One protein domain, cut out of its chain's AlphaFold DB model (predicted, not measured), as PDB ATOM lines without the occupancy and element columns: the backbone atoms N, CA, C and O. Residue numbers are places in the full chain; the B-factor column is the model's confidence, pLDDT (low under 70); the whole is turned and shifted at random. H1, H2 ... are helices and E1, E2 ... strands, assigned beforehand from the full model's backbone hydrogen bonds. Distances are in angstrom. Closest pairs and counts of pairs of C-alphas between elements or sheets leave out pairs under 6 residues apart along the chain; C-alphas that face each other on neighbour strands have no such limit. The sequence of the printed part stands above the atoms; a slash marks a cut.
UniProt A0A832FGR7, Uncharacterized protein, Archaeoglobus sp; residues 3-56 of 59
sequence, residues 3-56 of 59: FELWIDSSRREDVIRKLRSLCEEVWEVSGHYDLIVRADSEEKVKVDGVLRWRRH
ATOM      1  N   PHE A   3      24.669 -28.214 -12.697       93.81
ATOM      2  CA  PHE A   3      23.386 -28.593 -12.116       93.81
ATOM      3  C   PHE A   3      22.936 -29.954 -12.630       93.81
ATOM      4  O   PHE A   3      22.928 -30.187 -13.834       93.81
ATOM      5  N   GLU A   4      22.532 -30.818 -11.708       94.12
ATOM      6  CA  GLU A   4      21.851 -32.084 -11.974       94.12
ATOM      7  C   GLU A   4      20.352 -31.809 -12.079       94.12
ATOM      8  O   GLU A   4      19.786 -31.170 -11.185       94.12
ATOM      9  N   LEU A   5      19.711 -32.278 -13.148       94.56
ATOM     10  CA  LEU A   5      18.291 -32.054 -13.404       94.56
ATOM     11  C   LEU A   5      17.537 -33.373 -13.533       94.56
ATOM     12  O   LEU A   5      17.997 -34.312 -14.184       94.56
ATOM     13  N   TRP A   6      16.337 -33.375 -12.966       94.88
ATOM     14  CA  TRP A   6      15.297 -34.358 -13.216       94.88
ATOM     15  C   TRP A   6      14.202 -33.688 -14.021       94.88
ATOM     16  O   TRP A   6      13.710 -32.625 -13.626       94.88
ATOM     17  N   ILE A   7      13.818 -34.296 -15.132       94.81
ATOM     18  CA  ILE A   7      12.882 -33.698 -16.081       94.81
ATOM     19  C   ILE A   7      11.675 -34.599 -16.302       94.81
ATOM     20  O   ILE A   7      11.740 -35.818 -16.160       94.81
ATOM     21  N   ASP A   8      10.558 -33.985 -16.667       93.50
ATOM     22  CA  ASP A   8       9.382 -34.721 -17.100       93.50
ATOM     23  C   ASP A   8       9.687 -35.460 -18.409       93.50
ATOM     24  O   ASP A   8      10.026 -34.853 -19.430       93.50
ATOM     25  N   SER A   9       9.557 -36.787 -18.379       88.44
ATOM     26  CA  SER A   9       9.896 -37.662 -19.505       88.44
ATOM     27  C   SER A   9       9.048 -37.366 -20.742       88.44
ATOM     28  O   SER A   9       9.536 -37.485 -21.863       88.44
ATOM     29  N   SER A  10       7.798 -36.943 -20.542       92.56
ATOM     30  CA  SER A  10       6.848 -36.631 -21.615       92.56
ATOM     31  C   SER A  10       7.213 -35.341 -22.349       92.56
ATOM     32  O   SER A  10       6.744 -35.112 -23.459       92.56
ATOM     33  N   ARG A  11       8.041 -34.486 -21.732       91.25
ATOM     34  CA  ARG A  11       8.459 -33.177 -22.263       91.25
ATOM     35  C   ARG A  11       9.973 -33.091 -22.456       91.25
ATOM     36  O   ARG A  11      10.518 -31.998 -22.598       91.25
ATOM     37  N   ARG A  12      10.659 -34.238 -22.471       90.88
ATOM     38  CA  ARG A  12      12.124 -34.337 -22.506       90.88
ATOM     39  C   ARG A  12      12.747 -33.520 -23.635       90.88
ATOM     40  O   ARG A  12      13.667 -32.747 -23.386       90.88
ATOM     41  N   GLU A  13      12.253 -33.672 -24.860       92.81
ATOM     42  CA  GLU A  13      12.824 -32.998 -26.032       92.81
ATOM     43  C   GLU A  13      12.687 -31.469 -25.952       92.81
ATOM     44  O   GLU A  13      13.658 -30.747 -26.194       92.81
ATOM     45  N   ASP A  14      11.520 -30.971 -25.535       94.12
ATOM     46  CA  ASP A  14      11.268 -29.541 -25.315       94.12
ATOM     47  C   ASP A  14      12.166 -28.964 -24.216       94.12
ATOM     48  O   ASP A  14      12.785 -27.908 -24.397       94.12
ATOM     49  N   VAL A  15      12.286 -29.673 -23.089       94.38
ATOM     50  CA  VAL A  15      13.127 -29.255 -21.962       94.38
ATOM     51  C   VAL A  15      14.596 -29.199 -22.376       94.38
ATOM     52  O   VAL A  15      15.256 -28.188 -22.134       94.38
ATOM     53  N   ILE A  16      15.106 -30.224 -23.068       94.19
ATOM     54  CA  ILE A  16      16.493 -30.255 -23.558       94.19
ATOM     55  C   ILE A  16      16.748 -29.104 -24.527       94.19
ATOM     56  O   ILE A  16      17.756 -28.407 -24.404       94.19
ATOM     57  N   ARG A  17      15.836 -28.862 -25.476       94.94
ATOM     58  CA  ARG A  17      15.965 -27.759 -26.435       94.94
ATOM     59  C   ARG A  17      16.026 -26.407 -25.728       94.94
ATOM     60  O   ARG A  17      16.852 -25.568 -26.085       94.94
ATOM     61  N   LYS A  18      15.179 -26.202 -24.718       94.88
ATOM     62  CA  LYS A  18      15.133 -24.958 -23.944       94.88
ATOM     63  C   LYS A  18      16.391 -24.773 -23.099       94.88
ATOM     64  O   LYS A  18      16.978 -23.695 -23.124       94.88
ATOM     65  N   LEU A  19      16.854 -25.828 -22.432       93.88
ATOM     66  CA  LEU A  19      18.101 -25.809 -21.667       93.88
ATOM     67  C   LEU A  19      19.307 -25.538 -22.566       93.88
ATOM     68  O   LEU A  19      20.128 -24.705 -22.210       93.88
ATOM     69  N   ARG A  20      19.388 -26.130 -23.763       94.44
ATOM     70  CA  ARG A  20      20.469 -25.842 -24.729       94.44
ATOM     71  C   ARG A  20      20.490 -24.387 -25.206       94.44
ATOM     72  O   ARG A  20      21.529 -23.916 -25.647       94.44
ATOM     73  N   SER A  21      19.364 -23.678 -25.128       94.38
ATOM     74  CA  SER A  21      19.292 -22.248 -25.452       94.38
ATOM     75  C   SER A  21      19.676 -21.332 -24.282       94.38
ATOM     76  O   SER A  21      19.927 -20.151 -24.514       94.38
ATOM     77  N   LEU A  22      19.658 -21.826 -23.041       93.44
ATOM     78  CA  LEU A  22      19.875 -21.027 -21.825       93.44
ATOM     79  C   LEU A  22      21.219 -21.331 -21.151       93.44
ATOM     80  O   LEU A  22      21.867 -20.427 -20.612       93.44
ATOM     81  N   CYS A  23      21.600 -22.604 -21.159       93.94
ATOM     82  CA  CYS A  23      22.791 -23.170 -20.547       93.94
ATOM     83  C   CYS A  23      23.912 -23.298 -21.581       93.94
ATOM     84  O   CYS A  23      23.667 -23.535 -22.760       93.94
ATOM     85  N   GLU A  24      25.151 -23.163 -21.120       92.56
ATOM     86  CA  GLU A  24      26.333 -23.232 -21.984       92.56
ATOM     87  C   GLU A  24      26.639 -24.671 -22.403       92.56
ATOM     88  O   GLU A  24      27.065 -24.925 -23.525       92.56
ATOM     89  N   GLU A  25      26.403 -25.618 -21.495       94.00
ATOM     90  CA  GLU A  25      26.603 -27.041 -21.729       94.00
ATOM     91  C   GLU A  25      25.391 -27.813 -21.228       94.00
ATOM     92  O   GLU A  25      24.867 -27.520 -20.151       94.00
ATOM     93  N   VAL A  26      24.955 -28.806 -22.000       94.44
ATOM     94  CA  VAL A  26      23.850 -29.698 -21.646       94.44
ATOM     95  C   VAL A  26      24.247 -31.108 -22.033       94.44
ATOM     96  O   VAL A  26      24.392 -31.415 -23.216       94.44
ATOM     97  N   TRP A  27      24.389 -31.957 -21.029       93.56
ATOM     98  CA  TRP A  27      24.783 -33.345 -21.179       93.56
ATOM     99  C   TRP A  27      23.655 -34.239 -20.686       93.56
ATOM    100  O   TRP A  27      23.122 -34.050 -19.593       93.56
ATOM    101  N   GLU A  28      23.295 -35.215 -21.506       92.06
ATOM    102  CA  GLU A  28      22.303 -36.221 -21.150       92.06
ATOM    103  C   GLU A  28      22.985 -37.351 -20.394       92.06
ATOM    104  O   GLU A  28      24.019 -37.864 -20.825       92.06
ATOM    105  N   VAL A  29      22.410 -37.730 -19.257       88.38
ATOM    106  CA  VAL A  29      22.983 -38.748 -18.380       88.38
ATOM    107  C   VAL A  29      21.928 -39.816 -18.141       88.38
ATOM    108  O   VAL A  29      20.740 -39.536 -18.037       88.38
ATOM    109  N   SER A  30      22.353 -41.076 -18.124       77.06
ATOM    110  CA  SER A  30      21.477 -42.202 -17.798       77.06
ATOM    111  C   SER A  30      21.827 -42.681 -16.396       77.06
ATOM    112  O   SER A  30      22.931 -43.178 -16.181       77.06
ATOM    113  N   GLY A  31      20.928 -42.496 -15.428       79.06
ATOM    114  CA  GLY A  31      21.182 -42.895 -14.045       79.06
ATOM    115  C   GLY A  31      20.284 -42.188 -13.036       79.06
ATOM    116  O   GLY A  31      19.068 -42.158 -13.185       79.06
ATOM    117  N   HIS A  32      20.893 -41.645 -11.980       84.81
ATOM    118  CA  HIS A  32      20.165 -41.021 -10.873       84.81
ATOM    119  C   HIS A  32      19.486 -39.694 -11.228       84.81
ATOM    120  O   HIS A  32      18.613 -39.293 -10.470       84.81
ATOM    121  N   TYR A  33      19.880 -39.035 -12.317       90.62
ATOM    122  CA  TYR A  33      19.322 -37.792 -12.859       90.62
ATOM    123  C   TYR A  33      19.366 -37.854 -14.391       90.62
ATOM    124  O   TYR A  33      20.117 -38.655 -14.951       90.62
ATOM    125  N   ASP A  34      18.569 -37.019 -15.057       92.88
ATOM    126  CA  ASP A  34      18.372 -37.074 -16.509       92.88
ATOM    127  C   ASP A  34      19.395 -36.226 -17.273       92.88
ATOM    128  O   ASP A  34      19.849 -36.601 -18.355       92.88
ATOM    129  N   LEU A  35      19.760 -35.062 -16.721       93.12
ATOM    130  CA  LEU A  35      20.668 -34.107 -17.361       93.12
ATOM    131  C   LEU A  35      21.684 -33.543 -16.371       93.12
ATOM    132  O   LEU A  35      21.367 -33.321 -15.201       93.12
ATOM    133  N   ILE A  36      22.872 -33.210 -16.871       94.12
ATOM    134  CA  ILE A  36      23.798 -32.292 -16.212       94.12
ATOM    135  C   ILE A  36      24.043 -31.081 -17.110       94.12
ATOM    136  O   ILE A  36      24.355 -31.218 -18.292       94.12
ATOM    137  N   VAL A  37      23.867 -29.879 -16.561       94.31
ATOM    138  CA  VAL A  37      23.974 -28.626 -17.324       94.31
ATOM    139  C   VAL A  37      24.935 -27.641 -16.679       94.31
ATOM    140  O   VAL A  37      25.019 -27.572 -15.451       94.31
ATOM    141  N   ARG A  38      25.632 -26.845 -17.495       94.56
ATOM    142  CA  ARG A  38      26.433 -25.705 -17.033       94.56
ATOM    143  C   ARG A  38      25.655 -24.405 -17.202       94.56
ATOM    144  O   ARG A  38      25.286 -24.038 -18.316       94.56
ATOM    145  N   ALA A  39      25.440 -23.697 -16.099       92.25
ATOM    146  CA  ALA A  39      24.812 -22.379 -16.090       92.25
ATOM    147  C   ALA A  39      25.507 -21.430 -15.102       92.25
ATOM    148  O   ALA A  39      26.090 -21.859 -14.099       92.25
ATOM    149  N   ASP A  40      25.434 -20.130 -15.378       90.69
ATOM    150  CA  ASP A  40      25.893 -19.056 -14.486       90.69
ATOM    151  C   ASP A  40      24.944 -18.800 -13.304       90.69
ATOM    152  O   ASP A  40      25.384 -18.289 -12.278       90.69
ATOM    153  N   SER A  41      23.671 -19.198 -13.416       90.38
ATOM    154  CA  SER A  41      22.643 -18.969 -12.398       90.38
ATOM    155  C   SER A  41      21.611 -20.098 -12.354       90.38
ATOM    156  O   SER A  41      21.301 -20.719 -13.373       90.38
ATOM    157  N   GLU A  42      21.038 -20.326 -11.171       90.19
ATOM    158  CA  GLU A  42      19.981 -21.318 -10.919       90.19
ATOM    159  C   GLU A  42      18.678 -20.978 -11.661       90.19
ATOM    160  O   GLU A  42      17.899 -21.861 -12.008       90.19
ATOM    161  N   GLU A  43      18.447 -19.702 -11.974       91.88
ATOM    162  CA  GLU A  43      17.257 -19.260 -12.715       91.88
ATOM    163  C   GLU A  43      17.186 -19.881 -14.116       91.88
ATOM    164  O   GLU A  43      16.103 -20.159 -14.628       91.88
ATOM    165  N   LYS A  44      18.341 -20.174 -14.724       91.38
ATOM    166  CA  LYS A  44      18.421 -20.765 -16.066       91.38
ATOM    167  C   LYS A  44      17.991 -22.228 -16.111       91.38
ATOM    168  O   LYS A  44      17.641 -22.713 -17.184       91.38
ATOM    169  N   VAL A  45      18.000 -22.920 -14.969       92.06
ATOM    170  CA  VAL A  45      17.580 -24.326 -14.873       92.06
ATOM    171  C   VAL A  45      16.133 -24.490 -14.403       92.06
ATOM    172  O   VAL A  45      15.588 -25.587 -14.473       92.06
ATOM    173  N   LYS A  46      15.472 -23.402 -13.986       93.00
ATOM    174  CA  LYS A  46      14.047 -23.371 -13.618       93.00
ATOM    175  C   LYS A  46      13.155 -23.250 -14.856       93.00
ATOM    176  O   LYS A  46      12.387 -22.303 -15.007       93.00
ATOM    177  N   VAL A  47      13.279 -24.202 -15.775       92.56
ATOM    178  CA  VAL A  47      12.426 -24.265 -16.966       92.56
ATOM    179  C   VAL A  47      11.213 -25.156 -16.723       92.56
ATOM    180  O   VAL A  47      11.284 -26.144 -15.995       92.56
ATOM    181  N   ASP A  48      10.096 -24.811 -17.362       92.44
ATOM    182  CA  ASP A  48       8.894 -25.646 -17.382       92.44
ATOM    183  C   ASP A  48       9.235 -27.065 -17.869       92.44
ATOM    184  O   ASP A  48       9.813 -27.222 -18.944       92.44
ATOM    185  N   GLY A  49       8.920 -28.075 -17.053       91.94
ATOM    186  CA  GLY A  49       9.297 -29.474 -17.275       91.94
ATOM    187  C   GLY A  49      10.521 -29.963 -16.488       91.94
ATOM    188  O   GLY A  49      10.775 -31.164 -16.486       91.94
ATOM    189  N   VAL A  50      11.247 -29.097 -15.769       94.31
ATOM    190  CA  VAL A  50      12.215 -29.530 -14.743       94.31
ATOM    191  C   VAL A  50      11.468 -29.800 -13.438       94.31
ATOM    192  O   VAL A  50      10.923 -28.889 -12.819       94.31
ATOM    193  N   LEU A  51      11.454 -31.062 -13.012       94.06
ATOM    194  CA  LEU A  51      10.803 -31.516 -11.781       94.06
ATOM    195  C   LEU A  51      11.657 -31.207 -10.552       94.06
ATOM    196  O   LEU A  51      11.150 -30.854  -9.488       94.06
ATOM    197  N   ARG A  52      12.975 -31.358 -10.696       94.00
ATOM    198  CA  ARG A  52      13.945 -31.111  -9.635       94.00
ATOM    199  C   ARG A  52      15.267 -30.680 -10.239       94.00
ATOM    200  O   ARG A  52      15.665 -31.165 -11.292       94.00
ATOM    201  N   TRP A  53      15.975 -29.823  -9.521       93.31
ATOM    202  CA  TRP A  53      17.353 -29.480  -9.821       93.31
ATOM    203  C   TRP A  53      18.184 -29.490  -8.540       93.31
ATOM    204  O   TRP A  53      17.667 -29.317  -7.432       93.31
ATOM    205  N   ARG A  54      19.481 -29.736  -8.691       92.50
ATOM    206  CA  ARG A  54      20.458 -29.714  -7.604       92.50
ATOM    207  C   ARG A  54      21.772 -29.166  -8.134       92.50
ATOM    208  O   ARG A  54      22.216 -29.555  -9.208       92.50
ATOM    209  N   ARG A  55      22.431 -28.300  -7.366       90.81
ATOM    210  CA  ARG A  55      23.802 -27.886  -7.676       90.81
ATOM    211  C   ARG A  55      24.747 -29.078  -7.510       90.81
ATOM    212  O   ARG A  55      24.770 -29.710  -6.453       90.81
ATOM    213  N   HIS A  56      25.520 -29.384  -8.544       83.69
ATOM    214  CA  HIS A  56      26.543 -30.418  -8.485       83.69
ATOM    215  C   HIS A  56      27.687 -29.908  -7.593       83.69
ATOM    216  O   HIS A  56      28.253 -28.845  -7.842       83.69
TER     217      HIS A  56
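What this domain is: This is residues 3 to 56 of the 59 residues of an uncharacterized protein of Archaeoglobus sp (UniProt A0A832FGR7). A twisted antiparallel sheet, in order E2, E3, E1, E4, has helix H1 along one face, making two layers; short H2 grazes the sheet. The printed part has 54 residues, with two named helices and four named strands, in order E1, H1, E2, E3, H2, E4. It is mixed and compact: radius of gyration of the C-alphas 9.5 A, spans 26 by 20 by 16 A.

How they stand to each other: E1, residues 3 to 7, is antiparallel to E4, residues 50 to 55 (N 4 to O 54, 2.8 A), and E3, residues 35 to 38 (N 5 to O 35, 2.8 A). H1, residues 9 to 22, is on the sheet, height 8.1 A; 8 of its 10 O i to N i+4 pairs are within hydrogen-bond range. E2, residues 25 to 28, and E3 form a hairpin (N 27 to O 36, 2.8 A). H2, residues 42 to 45, only grazes the sheet.

Where its parts are: E1, 12.3 A long, begins at C-alpha 3 (23.386, -28.593, -12.116). H1 measures 19.5 A; E4, 13.7 A, ends at C-alpha 55 (23.802, -27.886, -7.676).

The domain as a whole: The printed part has no cut. No link is long. No printed residue is under 70 in pLDDT.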